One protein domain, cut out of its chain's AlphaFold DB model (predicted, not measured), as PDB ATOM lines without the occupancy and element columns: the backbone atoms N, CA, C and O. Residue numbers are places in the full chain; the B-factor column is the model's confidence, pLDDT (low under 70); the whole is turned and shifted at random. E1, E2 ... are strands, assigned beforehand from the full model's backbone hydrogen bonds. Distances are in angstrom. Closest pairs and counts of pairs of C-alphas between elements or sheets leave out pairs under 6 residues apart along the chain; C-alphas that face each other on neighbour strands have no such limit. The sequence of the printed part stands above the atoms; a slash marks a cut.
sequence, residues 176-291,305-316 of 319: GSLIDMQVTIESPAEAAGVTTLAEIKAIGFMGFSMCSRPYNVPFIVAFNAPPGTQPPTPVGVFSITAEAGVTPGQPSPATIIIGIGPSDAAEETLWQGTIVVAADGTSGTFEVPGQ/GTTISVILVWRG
ATOM      1  N   GLY A 176     -11.949  -8.856 -11.529       46.16
ATOM      2  CA  GLY A 176     -11.879 -10.066 -12.373       46.16
ATOM      3  C   GLY A 176     -10.599 -10.916 -12.238       46.16
ATOM      4  O   GLY A 176     -10.539 -12.023 -12.780       46.16
ATOM      5  N   SER A 177      -9.601 -10.464 -11.468       53.22
ATOM      6  CA  SER A 177      -8.437 -11.288 -11.107       53.22
ATOM      7  C   SER A 177      -8.824 -12.363 -10.096       53.22
ATOM      8  O   SER A 177      -9.627 -12.127  -9.185       53.22
ATOM      9  N   LEU A 178      -8.198 -13.531 -10.217       59.66
ATOM     10  CA  LEU A 178      -8.260 -14.566  -9.192       59.66
ATOM     11  C   LEU A 178      -7.476 -14.109  -7.954       59.66
ATOM     12  O   LEU A 178      -6.313 -13.725  -8.046       59.66
ATOM     13  N   ILE A 179      -8.113 -14.153  -6.786       60.97
ATOM     14  CA  ILE A 179      -7.458 -13.920  -5.484       60.97
ATOM     15  C   ILE A 179      -7.134 -15.228  -4.770       60.97
ATOM     16  O   ILE A 179      -6.270 -15.269  -3.899       60.97
ATOM     17  N   ASP A 180      -7.837 -16.292  -5.142       66.56
ATOM     18  CA  ASP A 180      -7.608 -17.646  -4.675       66.56
ATOM     19  C   ASP A 180      -8.061 -18.607  -5.772       66.56
ATOM     20  O   ASP A 180      -9.099 -18.393  -6.407       66.56
ATOM     21  N   MET A 181      -7.275 -19.648  -6.010       73.81
ATOM     22  CA  MET A 181      -7.637 -20.724  -6.920       73.81
ATOM     23  C   MET A 181      -6.948 -22.004  -6.487       73.81
ATOM     24  O   MET A 181      -5.752 -22.012  -6.198       73.81
ATOM     25  N   GLN A 182      -7.709 -23.087  -6.509       80.19
ATOM     26  CA  GLN A 182      -7.230 -24.445  -6.376       80.19
ATOM     27  C   GLN A 182      -7.771 -25.259  -7.547       80.19
ATOM     28  O   GLN A 182      -8.982 -25.359  -7.754       80.19
ATOM     29  N   VAL A 183      -6.853 -25.879  -8.275       80.25
ATOM     30  CA  VAL A 183      -7.146 -26.866  -9.305       80.25
ATOM     31  C   VAL A 183      -6.675 -28.212  -8.809       80.25
ATOM     32  O   VAL A 183      -5.502 -28.394  -8.499       80.25
ATOM     33  N   THR A 184      -7.596 -29.161  -8.729       81.94
ATOM     34  CA  THR A 184      -7.261 -30.561  -8.479       81.94
ATOM     35  C   THR A 184      -7.496 -31.335  -9.759       81.94
ATOM     36  O   THR A 184      -8.638 -31.442 -10.197       81.94
ATOM     37  N   ILE A 185      -6.429 -31.860 -10.352       80.69
ATOM     38  CA  ILE A 185      -6.497 -32.742 -11.517       80.69
ATOM     39  C   ILE A 185      -6.350 -34.169 -11.012       80.69
ATOM     40  O   ILE A 185      -5.338 -34.532 -10.414       80.69
ATOM     41  N   GLU A 186      -7.367 -34.991 -11.248       78.19
ATOM     42  CA  GLU A 186      -7.330 -36.410 -10.875       78.19
ATOM     43  C   GLU A 186      -6.713 -37.273 -11.990       78.19
ATOM     44  O   GLU A 186      -6.193 -38.359 -11.737       78.19
ATOM     45  N   SER A 187      -6.768 -36.792 -13.233       74.62
ATOM     46  CA  SER A 187      -6.284 -37.471 -14.436       74.62
ATOM     47  C   SER A 187      -6.054 -36.459 -15.566       74.62
ATOM     48  O   SER A 187      -6.843 -35.521 -15.671       74.62
ATOM     49  N   PRO A 188      -5.077 -36.673 -16.467       73.38
ATOM     50  CA  PRO A 188      -4.185 -37.835 -16.537       73.38
ATOM     51  C   PRO A 188      -3.055 -37.785 -15.490       73.38
ATOM     52  O   PRO A 188      -2.818 -36.746 -14.881       73.38
ATOM     53  N   ALA A 189      -2.393 -38.918 -15.222       77.56
ATOM     54  CA  ALA A 189      -1.482 -39.076 -14.077       77.56
ATOM     55  C   ALA A 189      -0.273 -38.124 -14.114       77.56
ATOM     56  O   ALA A 189       0.218 -37.703 -13.072       77.56
ATOM     57  N   GLU A 190       0.181 -37.769 -15.312       79.50
ATOM     58  CA  GLU A 190       1.250 -36.807 -15.578       79.50
ATOM     59  C   GLU A 190       0.905 -35.370 -15.154       79.50
ATOM     60  O   GLU A 190       1.801 -34.612 -14.788       79.50
ATOM     61  N   ALA A 191      -0.382 -35.016 -15.152       80.06
ATOM     62  CA  ALA A 191      -0.893 -33.728 -14.689       80.06
ATOM     63  C   ALA A 191      -1.567 -33.825 -13.309       80.06
ATOM     64  O   ALA A 191      -2.016 -32.813 -12.774       80.06
ATOM     65  N   ALA A 192      -1.671 -35.033 -12.744       80.81
ATOM     66  CA  ALA A 192      -2.432 -35.269 -11.532       80.81
ATOM     67  C   ALA A 192      -1.776 -34.605 -10.322       80.81
ATOM     68  O   ALA A 192      -0.570 -34.714 -10.089       80.81
ATOM     69  N   GLY A 193      -2.596 -33.938  -9.520       81.94
ATOM     70  CA  GLY A 193      -2.128 -33.182  -8.373       81.94
ATOM     71  C   GLY A 193      -3.063 -32.045  -8.006       81.94
ATOM     72  O   GLY A 193      -4.113 -31.842  -8.614       81.94
ATOM     73  N   VAL A 194      -2.655 -31.314  -6.977       81.94
ATOM     74  CA  VAL A 194      -3.297 -30.076  -6.556       81.94
ATOM     75  C   VAL A 194      -2.348 -28.941  -6.897       81.94
ATOM     76  O   VAL A 194      -1.187 -28.988  -6.501       81.94
ATOM     77  N   THR A 195      -2.853 -27.946  -7.616       81.81
ATOM     78  CA  THR A 195      -2.156 -26.701  -7.918       81.81
ATOM     79  C   THR A 195      -2.955 -25.547  -7.357       81.81
ATOM     80  O   THR A 195      -4.137 -25.396  -7.665       81.81
ATOM     81  N   THR A 196      -2.309 -24.724  -6.540       80.31
ATOM     82  CA  THR A 196      -2.910 -23.495  -6.021       80.31
ATOM     83  C   THR A 196      -2.274 -22.250  -6.630       80.31
ATOM     84  O   THR A 196      -1.088 -22.238  -6.972       80.31
ATOM     85  N   LEU A 197      -3.048 -21.164  -6.705       72.56
ATOM     86  CA  LEU A 197      -2.572 -19.854  -7.165       72.56
ATOM     87  C   LEU A 197      -1.372 -19.351  -6.340       72.56
ATOM     88  O   LEU A 197      -0.436 -18.749  -6.867       72.56
ATOM     89  N   ALA A 198      -1.383 -19.635  -5.035       73.94
ATOM     90  CA  ALA A 198      -0.309 -19.274  -4.117       73.94
ATOM     91  C   ALA A 198       0.992 -20.043  -4.406       73.94
ATOM     92  O   ALA A 198       2.079 -19.465  -4.344       73.94
ATOM     93  N   GLU A 199       0.896 -21.334  -4.737       76.44
ATOM     94  CA  GLU A 199       2.060 -22.172  -5.048       76.44
ATOM     95  C   GLU A 199       2.736 -21.746  -6.345       76.44
ATOM     96  O   GLU A 199       3.960 -21.629  -6.383       76.44
ATOM     97  N   ILE A 200       1.962 -21.436  -7.385       71.88
ATOM     98  CA  ILE A 200       2.520 -20.989  -8.668       71.88
ATOM     99  C   ILE A 200       3.128 -19.584  -8.602       71.88
ATOM    100  O   ILE A 200       3.681 -19.123  -9.596       71.88
ATOM    101  N   LYS A 201       3.066 -18.911  -7.440       67.19
ATOM    102  CA  LYS A 201       3.534 -17.533  -7.241       67.19
ATOM    103  C   LYS A 201       3.032 -16.633  -8.364       67.19
ATOM    104  O   LYS A 201       3.823 -15.912  -8.968       67.19
ATOM    105  N   ALA A 202       1.735 -16.705  -8.661       55.81
ATOM    106  CA  ALA A 202       1.120 -15.811  -9.626       55.81
ATOM    107  C   ALA A 202       1.275 -14.375  -9.113       55.81
ATOM    108  O   ALA A 202       0.580 -13.925  -8.205       55.81
ATOM    109  N   ILE A 203       2.274 -13.678  -9.640       47.09
ATOM    110  CA  ILE A 203       2.465 -12.249  -9.438       47.09
ATOM    111  C   ILE A 203       1.771 -11.621 -10.637       47.09
ATOM    112  O   ILE A 203       2.067 -12.013 -11.769       47.09
ATOM    113  N   GLY A 204       0.807 -10.731 -10.388       45.00
ATOM    114  CA  GLY A 204      -0.045 -10.144 -11.425       45.00
ATOM    115  C   GLY A 204       0.740  -9.784 -12.689       45.00
ATOM    116  O   GLY A 204       1.854  -9.263 -12.604       45.00
ATOM    117  N   PHE A 205       0.158 -10.128 -13.839       43.34
ATOM    118  CA  PHE A 205       0.716 -10.029 -15.193       43.34
ATOM    119  C   PHE A 205       1.921 -10.931 -15.547       43.34
ATOM    120  O   PHE A 205       2.100 -11.224 -16.728       43.34
ATOM    121  N   MET A 206       2.698 -11.437 -14.580       43.28
ATOM    122  CA  MET A 206       3.777 -12.418 -14.830       43.28
ATOM    123  C   MET A 206       3.283 -13.866 -14.731       43.28
ATOM    124  O   MET A 206       3.827 -14.748 -15.378       43.28
ATOM    125  N   GLY A 207       2.216 -14.101 -13.968       52.12
ATOM    126  CA  GLY A 207       1.381 -15.293 -14.041       52.12
ATOM    127  C   GLY A 207      -0.069 -14.845 -14.149       52.12
ATOM    128  O   GLY A 207      -0.679 -14.478 -13.144       52.12
ATOM    129  N   PHE A 208      -0.584 -14.736 -15.376       50.81
ATOM    130  CA  PHE A 208      -1.956 -14.289 -15.619       50.81
ATOM    131  C   PHE A 208      -2.923 -15.204 -14.872       50.81
ATOM    132  O   PHE A 208      -2.721 -16.411 -14.886       50.81
ATOM    133  N   SER A 209      -3.934 -14.651 -14.201       56.53
ATOM    134  CA  SER A 209      -4.984 -15.432 -13.550       56.53
ATOM    135  C   SER A 209      -6.313 -14.701 -13.725       56.53
ATOM    136  O   SER A 209      -6.472 -13.580 -13.245       56.53
ATOM    137  N   MET A 210      -7.234 -15.301 -14.473       60.75
ATOM    138  CA  MET A 210      -8.492 -14.679 -14.887       60.75
ATOM    139  C   MET A 210      -9.672 -15.530 -14.452       60.75
ATOM    140  O   MET A 210      -9.632 -16.755 -14.568       60.75
ATOM    141  N   CYS A 211     -10.725 -14.869 -13.976       64.50
ATOM    142  CA  CYS A 211     -12.004 -15.499 -13.699       64.50
ATOM    143  C   CYS A 211     -13.154 -14.603 -14.144       64.50
ATOM    144  O   CYS A 211     -13.370 -13.521 -13.598       64.50
ATOM    145  N   SER A 212     -13.956 -15.089 -15.083       63.84
ATOM    146  CA  SER A 212     -15.232 -14.467 -15.421       63.84
ATOM    147  C   SER A 212     -16.345 -14.939 -14.478       63.84
ATOM    148  O   SER A 212     -16.240 -15.976 -13.816       63.84
ATOM    149  N   ARG A 213     -17.475 -14.224 -14.452       67.44
ATOM    150  CA  ARG A 213     -18.694 -14.738 -13.806       67.44
ATOM    151  C   ARG A 213     -19.280 -15.879 -14.647       67.44
ATOM    152  O   ARG A 213     -19.129 -15.834 -15.868       67.44
ATOM    153  N   PRO A 214     -19.986 -16.857 -14.044       63.16
ATOM    154  CA  PRO A 214     -20.575 -17.984 -14.772       63.16
ATOM    155  C   PRO A 214     -21.394 -17.550 -15.991       63.16
ATOM    156  O   PRO A 214     -21.227 -18.107 -17.060       63.16
ATOM    157  N   TYR A 215     -22.192 -16.491 -15.879       68.25
ATOM    158  CA  TYR A 215     -23.071 -16.025 -16.957       68.25
ATOM    159  C   TYR A 215     -22.378 -15.219 -18.068       68.25
ATOM    160  O   TYR A 215     -23.044 -14.829 -19.025       68.25
ATOM    161  N   ASN A 216     -21.082 -14.930 -17.937       63.34
ATOM    162  CA  ASN A 216     -20.349 -14.157 -18.934       63.34
ATOM    163  C   ASN A 216     -20.058 -15.012 -20.170       63.34
ATOM    164  O   ASN A 216     -19.871 -16.223 -20.071       63.34
ATOM    165  N   VAL A 217     -20.004 -14.359 -21.328       66.88
ATOM    166  CA  VAL A 217     -19.775 -14.987 -22.629       66.88
ATOM    167  C   VAL A 217     -18.515 -14.353 -23.238       66.88
ATOM    168  O   VAL A 217     -18.568 -13.170 -23.574       66.88
ATOM    169  N   PRO A 218     -17.394 -15.088 -23.368       64.12
ATOM    170  CA  PRO A 218     -17.183 -16.454 -22.881       64.12
ATOM    171  C   PRO A 218     -17.019 -16.523 -21.351       64.12
ATOM    172  O   PRO A 218     -16.613 -15.557 -20.700       64.12
ATOM    173  N   PHE A 219     -17.290 -17.697 -20.778       72.38
ATOM    174  CA  PHE A 219     -16.883 -18.018 -19.412       72.38
ATOM    175  C   PHE A 219     -15.452 -18.549 -19.440       72.38
ATOM    176  O   PHE A 219     -15.191 -19.516 -20.155       72.38
ATOM    177  N   ILE A 220     -14.543 -17.942 -18.679       74.50
ATOM    178  CA  ILE A 220     -13.128 -18.310 -18.632       74.50
ATOM    179  C   ILE A 220     -12.644 -18.358 -17.182       74.50
ATOM    180  O   ILE A 220     -12.834 -17.407 -16.419       74.50
ATOM    181  N   VAL A 221     -11.957 -19.445 -16.833       76.12
ATOM    182  CA  VAL A 221     -11.097 -19.518 -15.648       76.12
ATOM    183  C   VAL A 221      -9.728 -20.018 -16.092       76.12
ATOM    184  O   VAL A 221      -9.617 -21.118 -16.623       76.12
ATOM    185  N   ALA A 222      -8.680 -19.228 -15.897       80.12
ATOM    186  CA  ALA A 222      -7.350 -19.578 -16.387       80.12
ATOM    187  C   ALA A 222      -6.248 -19.090 -15.453       80.12
ATOM    188  O   ALA A 222      -6.423 -18.078 -14.775       80.12
ATOM    189  N   PHE A 223      -5.109 -19.784 -15.460       76.81
ATOM    190  CA  PHE A 223      -3.860 -19.269 -14.920       76.81
ATOM    191  C   PHE A 223      -2.628 -19.713 -15.718       76.81
ATOM    192  O   PHE A 223      -2.614 -20.798 -16.294       76.81
ATOM    193  N   ASN A 224      -1.556 -18.923 -15.629       79.38
ATOM    194  CA  ASN A 224      -0.208 -19.289 -16.063       79.38
ATOM    195  C   ASN A 224       0.791 -19.103 -14.914       79.38
ATOM    196  O   ASN A 224       0.707 -18.134 -14.159       79.38
ATOM    197  N   ALA A 225       1.754 -20.011 -14.783       80.19
ATOM    198  CA  ALA A 225       2.921 -19.817 -13.930       80.19
ATOM    199  C   ALA A 225       3.871 -18.767 -14.545       80.19
ATOM    200  O   ALA A 225       3.827 -18.543 -15.759       80.19
ATOM    201  N   PRO A 226       4.760 -18.142 -13.752       73.69
ATOM    202  CA  PRO A 226       5.759 -17.221 -14.279       73.69
ATOM    203  C   PRO A 226       6.681 -17.866 -15.332       73.69
ATOM    204  O   PRO A 226       7.203 -18.960 -15.079       73.69
ATOM    205  N   PRO A 227       6.920 -17.203 -16.481       73.00
ATOM    206  CA  PRO A 227       7.754 -17.745 -17.552       73.00
ATOM    207  C   PRO A 227       9.201 -17.943 -17.092       73.00
ATOM    208  O   PRO A 227       9.690 -17.254 -16.191       73.00
ATOM    209  N   GLY A 228       9.898 -18.914 -17.685       72.31
ATOM    210  CA  GLY A 228      11.290 -19.225 -17.358       72.31
ATOM    211  C   GLY A 228      11.494 -19.828 -15.962       72.31
ATOM    212  O   GLY A 228      12.634 -20.061 -15.551       72.31
ATOM    213  N   THR A 229      10.414 -20.102 -15.221       72.62
ATOM    214  CA  THR A 229      10.467 -20.762 -13.915       72.62
ATOM    215  C   THR A 229       9.750 -22.101 -13.957       72.62
ATOM    216  O   THR A 229       8.664 -22.231 -14.514       72.62
ATOM    217  N   GLN A 230      10.360 -23.118 -13.347       80.75
ATOM    218  CA  GLN A 230       9.692 -24.399 -13.165       80.75
ATOM    219  C   GLN A 230       8.612 -24.236 -12.081       80.75
ATOM    220  O   GLN A 230       8.967 -23.905 -10.940       80.75
ATOM    221  N   PRO A 231       7.325 -24.483 -12.385       79.50
ATOM    222  CA  PRO A 231       6.285 -24.455 -11.369       79.50
ATOM    223  C   PRO A 231       6.523 -25.564 -10.328       79.50
ATOM    224  O   PRO A 231       7.052 -26.631 -10.656       79.50
ATOM    225  N   PRO A 232       6.144 -25.345  -9.056       76.44
ATOM    226  CA  PRO A 232       6.264 -26.370  -8.015       76.44
ATOM    227  C   PRO A 232       5.323 -27.563  -8.242       76.44
ATOM    228  O   PRO A 232       5.550 -28.633  -7.681       76.44
ATOM    229  N   THR A 233       4.296 -27.391  -9.073       82.06
ATOM    230  CA  THR A 233       3.418 -28.456  -9.569       82.06
ATOM    231  C   THR A 233       3.723 -28.769 -11.031       82.06
ATOM    232  O   THR A 233       4.255 -27.902 -11.717       82.06
ATOM    233  N   PRO A 234       3.357 -29.954 -11.557       84.31
ATOM    234  CA  PRO A 234       3.565 -30.275 -12.971       84.31
ATOM    235  C   PRO A 234       2.888 -29.279 -13.920       84.31
ATOM    236  O   PRO A 234       3.405 -29.025 -15.001       84.31
ATOM    237  N   VAL A 235       1.761 -28.702 -13.503       85.38
ATOM    238  CA  VAL A 235       0.961 -27.771 -14.302       85.38
ATOM    239  C   VAL A 235       1.519 -26.354 -14.214       85.38
ATOM    240  O   VAL A 235       1.570 -25.776 -13.126       85.38
ATOM    241  N   GLY A 236       1.912 -25.808 -15.364       83.38
ATOM    242  CA  GLY A 236       2.331 -24.414 -15.531       83.38
ATOM    243  C   GLY A 236       1.361 -23.564 -16.345       83.38
ATOM    244  O   GLY A 236       1.435 -22.342 -16.267       83.38
ATOM    245  N   VAL A 237       0.437 -24.187 -17.079       84.25
ATOM    246  CA  VAL A 237      -0.633 -23.514 -17.827       84.25
ATOM    247  C   VAL A 237      -1.942 -24.233 -17.547       84.25
ATOM    248  O   VAL A 237      -2.010 -25.462 -17.603       84.25
ATOM    249  N   PHE A 238      -2.988 -23.473 -17.260       85.44
ATOM    250  CA  PHE A 238      -4.332 -23.993 -17.077       85.44
ATOM    251  C   PHE A 238      -5.350 -23.024 -17.660       85.44
ATOM    252  O   PHE A 238      -5.317 -21.831 -17.373       85.44
ATOM    253  N   SER A 239      -6.310 -23.534 -18.421       84.69
ATOM    254  CA  SER A 239      -7.454 -22.745 -18.873       84.69
ATOM    255  C   SER A 239      -8.685 -23.620 -19.000       84.69
ATOM    256  O   SER A 239      -8.593 -24.742 -19.489       84.69
ATOM    257  N   ILE A 240      -9.837 -23.107 -18.587       82.69
ATOM    258  CA  ILE A 240     -11.146 -23.655 -18.912       82.69
ATOM    259  C   ILE A 240     -12.014 -22.559 -19.520       82.69
ATOM    260  O   ILE A 240     -12.164 -21.486 -18.939       82.69
ATOM    261  N   THR A 241     -12.607 -22.856 -20.675       81.56
ATOM    262  CA  THR A 241     -13.391 -21.905 -21.465       81.56
ATOM    263  C   THR A 241     -14.719 -22.517 -21.893       81.56
ATOM    264  O   THR A 241     -14.744 -23.615 -22.448       81.56
ATOM    265  N   ALA A 242     -15.820 -21.793 -21.698       77.88
ATOM    266  CA  ALA A 242     -17.129 -22.108 -22.263       77.88
ATOM    267  C   ALA A 242     -17.642 -20.928 -23.099       77.88
ATOM    268  O   ALA A 242     -17.866 -19.832 -22.584       77.88
ATOM    269  N   GLU A 243     -17.855 -21.157 -24.396       76.44
ATOM    270  CA  GLU A 243     -18.169 -20.093 -25.363       76.44
ATOM    271  C   GLU A 243     -19.524 -19.423 -25.131       76.44
ATOM    272  O   GLU A 243     -19.682 -18.271 -25.499       76.44
ATOM    273  N   ALA A 244     -20.490 -20.117 -24.523       71.56
ATOM    274  CA  ALA A 244     -21.858 -19.624 -24.326       71.56
ATOM    275  C   ALA A 244     -22.147 -19.153 -22.887       71.56
ATOM    276  O   ALA A 244     -23.306 -18.931 -22.530       71.56
ATOM    277  N   GLY A 245     -21.112 -19.043 -22.047       71.12
ATOM    278  CA  GLY A 245     -21.278 -18.919 -20.602       71.12
ATOM    279  C   GLY A 245     -21.798 -20.208 -19.951       71.12
ATOM    280  O   GLY A 245     -22.110 -21.202 -20.609       71.12
ATOM    281  N   VAL A 246     -21.868 -20.206 -18.625       75.50
ATOM    282  CA  VAL A 246     -22.255 -21.339 -17.784       75.50
ATOM    283  C   VAL A 246     -23.392 -20.946 -16.849       75.50
ATOM    284  O   VAL A 246     -23.322 -19.972 -16.102       75.50
ATOM    285  N   THR A 247     -24.451 -21.752 -16.845       83.56
ATOM    286  CA  THR A 247     -25.522 -21.624 -15.850       83.56
ATOM    287  C   THR A 247     -25.175 -22.476 -14.626       83.56
ATOM    288  O   THR A 247     -25.029 -23.691 -14.773       83.56
ATOM    289  N   PRO A 248     -25.070 -21.900 -13.413       81.69
ATOM    290  CA  PRO A 248     -24.795 -22.660 -12.198       81.69
ATOM    291  C   PRO A 248     -25.748 -23.847 -12.000       81.69
ATOM    292  O   PRO A 248     -26.963 -23.738 -12.171       81.69
ATOM    293  N   GLY A 249     -25.182 -24.994 -11.636       76.62
ATOM    294  CA  GLY A 249     -25.873 -26.266 -11.443       76.62
ATOM    295  C   GLY A 249     -26.267 -26.984 -12.735       76.62
ATOM    296  O   GLY A 249     -26.855 -28.062 -12.649       76.62
ATOM    297  N   GLN A 250     -25.973 -26.423 -13.912       84.88
ATOM    298  CA  GLN A 250     -26.241 -27.052 -15.203       84.88
ATOM    299  C   GLN A 250     -24.935 -27.446 -15.907       84.88
ATOM    300  O   GLN A 250     -23.959 -26.700 -15.847       84.88
ATOM    301  N   PRO A 251     -24.908 -28.607 -16.584       85.38
ATOM    302  CA  PRO A 251     -23.799 -28.972 -17.452       85.38
ATOM    303  C   PRO A 251     -23.736 -28.053 -18.676       85.38
ATOM    304  O   PRO A 251     -24.726 -27.900 -19.394       85.38
ATOM    305  N   SER A 252     -22.557 -27.496 -18.942       85.00
ATOM    306  CA  SER A 252     -22.267 -26.662 -20.109       85.00
ATOM    307  C   SER A 252     -21.066 -27.220 -20.883       85.00
ATOM    308  O   SER A 252     -20.102 -27.668 -20.258       85.00
ATOM    309  N   PRO A 253     -21.084 -27.209 -22.230       84.94
ATOM    310  CA  PRO A 253     -19.906 -27.546 -23.024       84.94
ATOM    311  C   PRO A 253     -18.747 -26.601 -22.701       84.94
ATOM    312  O   PRO A 253     -18.935 -25.386 -22.650       84.94
ATOM    313  N   ALA A 254     -17.561 -27.164 -22.498       83.19
ATOM    314  CA  ALA A 254     -16.353 -26.401 -22.232       83.19
ATOM    315  C   ALA A 254     -15.125 -27.087 -22.834       83.19
ATOM    316  O   ALA A 254     -15.101 -28.301 -23.058       83.19
ATOM    317  N   THR A 255     -14.086 -26.294 -23.045       83.38
ATOM    318  CA  THR A 255     -12.749 -26.748 -23.411       83.38
ATOM    319  C   THR A 255     -11.822 -26.497 -22.236       83.38
ATOM    320  O   THR A 255     -11.897 -25.437 -21.621       83.38
ATOM    321  N   ILE A 256     -10.948 -27.453 -21.935       83.44
ATOM    322  CA  ILE A 256      -9.870 -27.284 -20.964       83.44
ATOM    323  C   ILE A 256      -8.516 -27.436 -21.660       83.44
ATOM    324  O   ILE A 256      -8.360 -28.282 -22.546       83.44
ATOM    325  N   ILE A 257      -7.545 -26.633 -21.243       84.25
ATOM    326  CA  ILE A 257      -6.139 -26.721 -21.629       84.25
ATOM    327  C   ILE A 257      -5.331 -26.925 -20.350       84.25
ATOM    328  O   ILE A 257      -5.509 -26.192 -19.377       84.25
ATOM    329  N   ILE A 258      -4.454 -27.927 -20.352       85.00
ATOM    330  CA  ILE A 258      -3.475 -28.157 -19.286       85.00
ATOM    331  C   ILE A 258      -2.104 -28.237 -19.946       85.00
ATOM    332  O   ILE A 258      -1.873 -29.114 -20.777       85.00
ATOM    333  N   GLY A 259      -1.208 -27.326 -19.578       86.31
ATOM    334  CA  GLY A 259       0.191 -27.345 -19.985       86.31
ATOM    335  C   GLY A 259       1.091 -27.800 -18.847       86.31
ATOM    336  O   GLY A 259       1.054 -27.241 -17.745       86.31
ATOM    337  N   ILE A 260       1.898 -28.827 -19.120       87.44
ATOM    338  CA  ILE A 260       2.874 -29.375 -18.172       87.44
ATOM    339  C   ILE A 260       4.243 -28.727 -18.417       87.44
ATOM    340  O   ILE A 260       4.706 -28.673 -19.554       87.44
ATOM    341  N   GLY A 261       4.913 -28.287 -17.348       85.06
ATOM    342  CA  GLY A 261       6.234 -27.645 -17.407       85.06
ATOM    343  C   GLY A 261       6.198 -26.116 -17.263       85.06
ATOM    344  O   GLY A 261       5.188 -25.570 -16.822       85.06
ATOM    345  N   PRO A 262       7.311 -25.418 -17.559       82.75
ATOM    346  CA  PRO A 262       7.370 -23.951 -17.574       82.75
ATOM    347  C   PRO A 262       6.357 -23.369 -18.563       82.75
ATOM    348  O   PRO A 262       6.184 -23.929 -19.639       82.75
ATOM    349  N   SER A 263       5.702 -22.257 -18.229       80.00
ATOM    350  CA  SER A 263       4.607 -21.709 -19.048       80.00
ATOM    351  C   SER A 263       5.029 -21.261 -20.451       80.00
ATOM    352  O   SER A 263       4.237 -21.347 -21.380       80.00
ATOM    353  N   ASP A 264       6.283 -20.848 -20.631       77.94
ATOM    354  CA  ASP A 264       6.892 -20.451 -21.908       77.94
ATOM    355  C   ASP A 264       7.350 -21.635 -22.779       77.94
ATOM    356  O   ASP A 264       7.801 -21.447 -23.907       77.94
ATOM    357  N   ALA A 265       7.249 -22.861 -22.264       79.25
ATOM    358  CA  ALA A 265       7.624 -24.084 -22.966       79.25
ATOM    359  C   ALA A 265       6.692 -25.259 -22.621       79.25
ATOM    360  O   ALA A 265       7.108 -26.419 -22.688       79.25
ATOM    361  N   ALA A 266       5.461 -24.967 -22.195       83.31
ATOM    362  CA  ALA A 266       4.563 -25.973 -21.656       83.31
ATOM    363  C   ALA A 266       4.097 -26.933 -22.756       83.31
ATOM    364  O   ALA A 266       3.715 -26.525 -23.852       83.31
ATOM    365  N   GLU A 267       4.077 -28.228 -22.445       84.88
ATOM    366  CA  GLU A 267       3.433 -29.215 -23.308       84.88
ATOM    367  C   GLU A 267       1.922 -29.158 -23.072       84.88
ATOM    368  O   GLU A 267       1.392 -29.775 -22.144       84.88
ATOM    369  N   GLU A 268       1.234 -28.360 -23.884       83.44
ATOM    370  CA  GLU A 268      -0.208 -28.158 -23.784       83.44
ATOM    371  C   GLU A 268      -0.998 -29.319 -24.376       83.44
ATOM    372  O   GLU A 268      -0.792 -29.750 -25.513       83.44
ATOM    373  N   THR A 269      -1.967 -29.796 -23.605       81.50
ATOM    374  CA  THR A 269      -2.980 -30.729 -24.086       81.50
ATOM    375  C   THR A 269      -4.361 -30.109 -23.926       81.50
ATOM    376  O   THR A 269      -4.669 -29.492 -22.907       81.50
ATOM    377  N   LEU A 270      -5.188 -30.273 -24.958       84.56
ATOM    378  CA  LEU A 270      -6.544 -29.743 -25.035       84.56
ATOM    379  C   LEU A 270      -7.559 -30.880 -24.934       84.56
ATOM    380  O   LEU A 270      -7.437 -31.893 -25.627       84.56
ATOM    381  N   TRP A 271      -8.607 -30.679 -24.134       80.75
ATOM    382  CA  TRP A 271      -9.744 -31.594 -24.061       80.75
ATOM    383  C   TRP A 271     -11.073 -30.858 -24.138       80.75
ATOM    384  O   TRP A 271     -11.243 -29.769 -23.598       80.75
ATOM    385  N   GLN A 272     -12.042 -31.507 -24.776       84.06
ATOM    386  CA  GLN A 272     -13.424 -31.049 -24.843       84.06
ATOM    387  C   GLN A 272     -14.276 -31.888 -23.899       84.06
ATOM    388  O   GLN A 272     -14.196 -33.119 -23.899       84.06
ATOM    389  N   GLY A 273     -15.098 -31.225 -23.096       84.19
ATOM    390  CA  GLY A 273     -15.893 -31.887 -22.078       84.19
ATOM    391  C   GLY A 273     -17.036 -31.022 -21.583       84.19
ATOM    392  O   GLY A 273     -17.531 -30.133 -22.278       84.19
ATOM    393  N   THR A 274     -17.478 -31.328 -20.372       83.69
ATOM    394  CA  THR A 274     -18.587 -30.639 -19.718       83.69
ATOM    395  C   THR A 274     -18.094 -30.006 -18.432       83.69
ATOM    396  O   THR A 274     -17.491 -30.698 -17.616       83.69
ATOM    397  N   ILE A 275     -18.391 -28.726 -18.225       85.06
ATOM    398  CA  ILE A 275     -18.245 -28.067 -16.928       85.06
ATOM    399  C   ILE A 275     -19.600 -28.000 -16.219       85.06
ATOM    400  O   ILE A 275     -20.624 -27.724 -16.841       85.06
ATOM    401  N   VAL A 276     -19.607 -28.224 -14.908       82.56
ATOM    402  CA  VAL A 276     -20.727 -27.907 -14.018       82.56
ATOM    403  C   VAL A 276     -20.202 -26.963 -12.948       82.56
ATOM    404  O   VAL A 276     -19.387 -27.354 -12.118       82.56
ATOM    405  N   VAL A 277     -20.664 -25.716 -12.964       79.12
ATOM    406  CA  VAL A 277     -20.329 -24.726 -11.930       79.12
ATOM    407  C   VAL A 277     -21.318 -24.866 -10.774       79.12
ATOM    408  O   VAL A 277     -22.517 -25.009 -10.997       79.12
ATOM    409  N   ALA A 278     -20.839 -24.852  -9.536       73.69
ATOM    410  CA  ALA A 278     -21.663 -24.902  -8.339       73.69
ATOM    411  C   ALA A 278     -22.565 -23.664  -8.222       73.69
ATOM    412  O   ALA A 278     -22.313 -22.621  -8.820       73.69
ATOM    413  N   ALA A 279     -23.621 -23.766  -7.412       71.44
ATOM    414  CA  ALA A 279     -24.603 -22.693  -7.237       71.44
ATOM    415  C   ALA A 279     -24.000 -21.375  -6.715       71.44
ATOM    416  O   ALA A 279     -24.566 -20.314  -6.956       71.44
ATOM    417  N   ASP A 280     -22.867 -21.447  -6.011       70.62
ATOM    418  CA  ASP A 280     -22.141 -20.279  -5.509       70.62
ATOM    419  C   ASP A 280     -21.321 -19.548  -6.586       70.62
ATOM    420  O   ASP A 280     -20.858 -18.439  -6.342       70.62
ATOM    421  N   GLY A 281     -21.148 -20.134  -7.777       65.25
ATOM    422  CA  GLY A 281     -20.357 -19.546  -8.859       65.25
ATOM    423  C   GLY A 281     -18.848 -19.493  -8.595       65.25
ATOM    424  O   GLY A 281     -18.135 -18.843  -9.356       65.25
ATOM    425  N   THR A 282     -18.372 -20.154  -7.535       67.94
ATOM    426  CA  THR A 282     -16.982 -20.126  -7.041       67.94
ATOM    427  C   THR A 282     -16.317 -21.499  -7.034       67.94
ATOM    428  O   THR A 282     -15.160 -21.646  -6.651       67.94
ATOM    429  N   SER A 283     -17.038 -22.544  -7.427       73.88
ATOM    430  CA  SER A 283     -16.475 -23.879  -7.586       73.88
ATOM    431  C   SER A 283     -17.140 -24.622  -8.733       73.88
ATOM    432  O   SER A 283     -18.191 -24.214  -9.224       73.88
ATOM    433  N   GLY A 284     -16.531 -25.703  -9.202       79.06
ATOM    434  CA  GLY A 284     -17.078 -26.482 -10.302       79.06
ATOM    435  C   GLY A 284     -16.293 -27.746 -10.596       79.06
ATOM    436  O   GLY A 284     -15.195 -27.955 -10.081       79.06
ATOM    437  N   THR A 285     -16.877 -28.589 -11.436       81.62
ATOM    438  CA  THR A 285     -16.259 -29.823 -11.916       81.62
ATOM    439  C   THR A 285     -16.220 -29.836 -13.430       81.62
ATOM    440  O   THR A 285     -17.210 -29.477 -14.070       81.62
ATOM    441  N   PHE A 286     -15.111 -30.291 -14.002       83.38
ATOM    442  CA  PHE A 286     -15.011 -30.582 -15.427       83.38
ATOM    443  C   PHE A 286     -14.841 -32.080 -15.651       83.38
ATOM    444  O   PHE A 286     -14.006 -32.701 -14.996       83.38
ATOM    445  N   GLU A 287     -15.614 -32.635 -16.586       79.00
ATOM    446  CA  GLU A 287     -15.582 -34.052 -16.943       79.00
ATOM    447  C   GLU A 287     -15.470 -34.277 -18.456       79.00
ATOM    448  O   GLU A 287     -16.199 -33.679 -19.253       79.00
ATOM    449  N   VAL A 288     -14.601 -35.214 -18.851       77.94
ATOM    450  CA  VAL A 288     -14.497 -35.722 -20.233       77.94
ATOM    451  C   VAL A 288     -15.030 -37.155 -20.304       77.94
ATOM    452  O   VAL A 288     -14.386 -38.076 -19.787       77.94
ATOM    453  N   PRO A 289     -16.171 -37.405 -20.974       64.00
ATOM    454  CA  PRO A 289     -16.667 -38.759 -21.175       64.00
ATOM    455  C   PRO A 289     -15.842 -39.510 -22.240       64.00
ATOM    456  O   PRO A 289     -15.946 -39.244 -23.433       64.00
ATOM    457  N   GLY A 290     -15.076 -40.528 -21.832       57.62
ATOM    458  CA  GLY A 290     -14.719 -41.652 -22.714       57.62
ATOM    459  C   GLY A 290     -13.583 -41.500 -23.749       57.62
ATOM    460  O   GLY A 290     -13.579 -42.280 -24.702       57.62
ATOM    461  N   GLN A 291     -12.586 -40.618 -23.587       51.38
ATOM    462  CA  GLN A 291     -11.391 -40.549 -24.469       51.38
ATOM    463  C   GLN A 291     -10.054 -40.434 -23.694       51.38
ATOM    464  O   GLN A 291     -10.033 -39.824 -22.636       51.38
ATOM    465  N   GLY A 305     -11.894 -46.633 -18.254       35.91
ATOM    466  CA  GLY A 305     -11.688 -45.300 -18.823       35.91
ATOM    467  C   GLY A 305     -11.503 -44.242 -17.742       35.91
ATOM    468  O   GLY A 305     -12.354 -44.104 -16.865       35.91
ATOM    469  N   THR A 306     -10.371 -43.553 -17.793       41.03
ATOM    470  CA  THR A 306     -10.047 -42.454 -16.896       41.03
ATOM    471  C   THR A 306     -10.870 -41.250 -17.332       41.03
ATOM    472  O   THR A 306     -10.612 -40.665 -18.381       41.03
ATOM    473  N   THR A 307     -11.918 -40.928 -16.578       48.38
ATOM    474  CA  THR A 307     -12.569 -39.622 -16.677       48.38
ATOM    475  C   THR A 307     -11.547 -38.589 -16.218       48.38
ATOM    476  O   THR A 307     -10.991 -38.721 -15.128       48.38
ATOM    477  N   ILE A 308     -11.260 -37.587 -17.048       50.19
ATOM    478  CA  ILE A 308     -10.577 -36.382 -16.569       50.19
ATOM    479  C   ILE A 308     -11.588 -35.681 -15.683       50.19
ATOM    480  O   ILE A 308     -12.622 -35.256 -16.185       50.19
ATOM    481  N   SER A 309     -11.312 -35.654 -14.387       54.84
ATOM    482  CA  SER A 309     -12.111 -34.975 -13.380       54.84
ATOM    483  C   SER A 309     -11.234 -33.876 -12.811       54.84
ATOM    484  O   SER A 309     -10.126 -34.129 -12.318       54.84
ATOM    485  N   VAL A 310     -11.694 -32.643 -12.991       59.41
ATOM    486  CA  VAL A 310     -11.027 -31.461 -12.457       59.41
ATOM    487  C   VAL A 310     -11.959 -30.807 -11.466       59.41
ATOM    488  O   VAL A 310     -13.056 -30.399 -11.841       59.41
ATOM    489  N   ILE A 311     -11.517 -30.704 -10.215       62.56
ATOM    490  CA  ILE A 311     -12.222 -29.944  -9.184       62.56
ATOM    491  C   ILE A 311     -11.602 -28.558  -9.142       62.56
ATOM    492  O   ILE A 311     -10.395 -28.400  -8.938       62.56
ATOM    493  N   LEU A 312     -12.455 -27.568  -9.339       63.88
ATOM    494  CA  LEU A 312     -12.102 -26.167  -9.392       63.88
ATOM    495  C   LEU A 312     -12.716 -25.472  -8.183       63.88
ATOM    496  O   LEU A 312     -13.917 -25.584  -7.943       63.88
ATOM    497  N   VAL A 313     -11.893 -24.747  -7.436       54.69
ATOM    498  CA  VAL A 313     -12.332 -23.793  -6.413       54.69
ATOM    499  C   VAL A 313     -11.639 -22.480  -6.721       54.69
ATOM    500  O   VAL A 313     -10.424 -22.462  -6.890       54.69
ATOM    501  N   TRP A 314     -12.390 -21.394  -6.823       59.25
ATOM    502  CA  TRP A 314     -11.854 -20.087  -7.163       59.25
ATOM    503  C   TRP A 314     -12.594 -18.968  -6.445       59.25
ATOM    504  O   TRP A 314     -13.772 -19.067  -6.111       59.25
ATOM    505  N   ARG A 315     -11.900 -17.857  -6.230       49.69
ATOM    506  CA  ARG A 315     -12.500 -16.597  -5.797       49.69
ATOM    507  C   ARG A 315     -11.946 -15.486  -6.670       49.69
ATOM    508  O   ARG A 315     -10.731 -15.342  -6.785       49.69
ATOM    509  N   GLY A 316     -12.841 -14.724  -7.285       47.34
ATOM    510  CA  GLY A 316     -12.499 -13.492  -7.989       47.34
ATOM    511  C   GLY A 316     -12.723 -12.272  -7.100       47.34
ATOM    512  O   GLY A 316     -13.422 -12.353  -6.087       47.34
TER     513      GLY A 316
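Overview. This is residues 176 to 291 and 305 to 316 of the 319 residues of an uncharacterized protein of Chloroflexi bacterium (UniProt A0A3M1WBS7). One long antiparallel sheet is folded back on itself into two layers with crossed strands, E2 E1 E9 E8 face to face with E6 E5 E4 E3, and E7 is the hinge. It is curled like part of a barrel. The 128 printed residues hold nine named strands, E1 to E9 along the chain, and no named helix: all strand. The whole is compact, with a radius of gyration of the C-alphas of 13.4 A and spans of 38 by 35 by 20 A.

Along the chain. Find C-alpha 267 at (3.433, -29.215, -23.308); from there E7 runs 26.7 A to residue 277, bending by 75 degrees at residue 274. E6, residues 251 to 260, is also 26.7 A long and bends by 52 degrees at residue 254. Look next at E5, residues 235 to 242, E4, 219 to 224, and E3, 209 to 211. In the other leaf find E8, residues 283 to 288, E9, 308 to 316 and 24.5 A long, E1, 178 to 185, and E2, 193 to 196. E1 begins at (-8.260, -14.566, -9.192) and E9 ends at (-12.499, -13.492, -7.989).

Arrangement. The twisted sheet runs E2 E1 E9 E8 E7 E6 E5 E4 E3. At the hinge, N 256 and O 271 of E6 and E7 are 2.9 A apart, and N 276 and O 285 of E7 and E8 are 2.8 A apart, within hydrogen-bond range. E3 to E8 form a meander, each strand the antiparallel neighbour of the one before. Between the leaves, E1 and E5 are apart; the closest C-alphas of E1 and E3, Leu 178 and Ser 209, are 5.5 A apart.

Size, cuts and confidence. Residues 292 to 304 are not printed; C-alphas 291 and 305 are 7.4 A apart across this cut. E2 to E3 is a long link. The model's pLDDT is under 70 at 40 residues, among them 201 to 218 and 305 to 316.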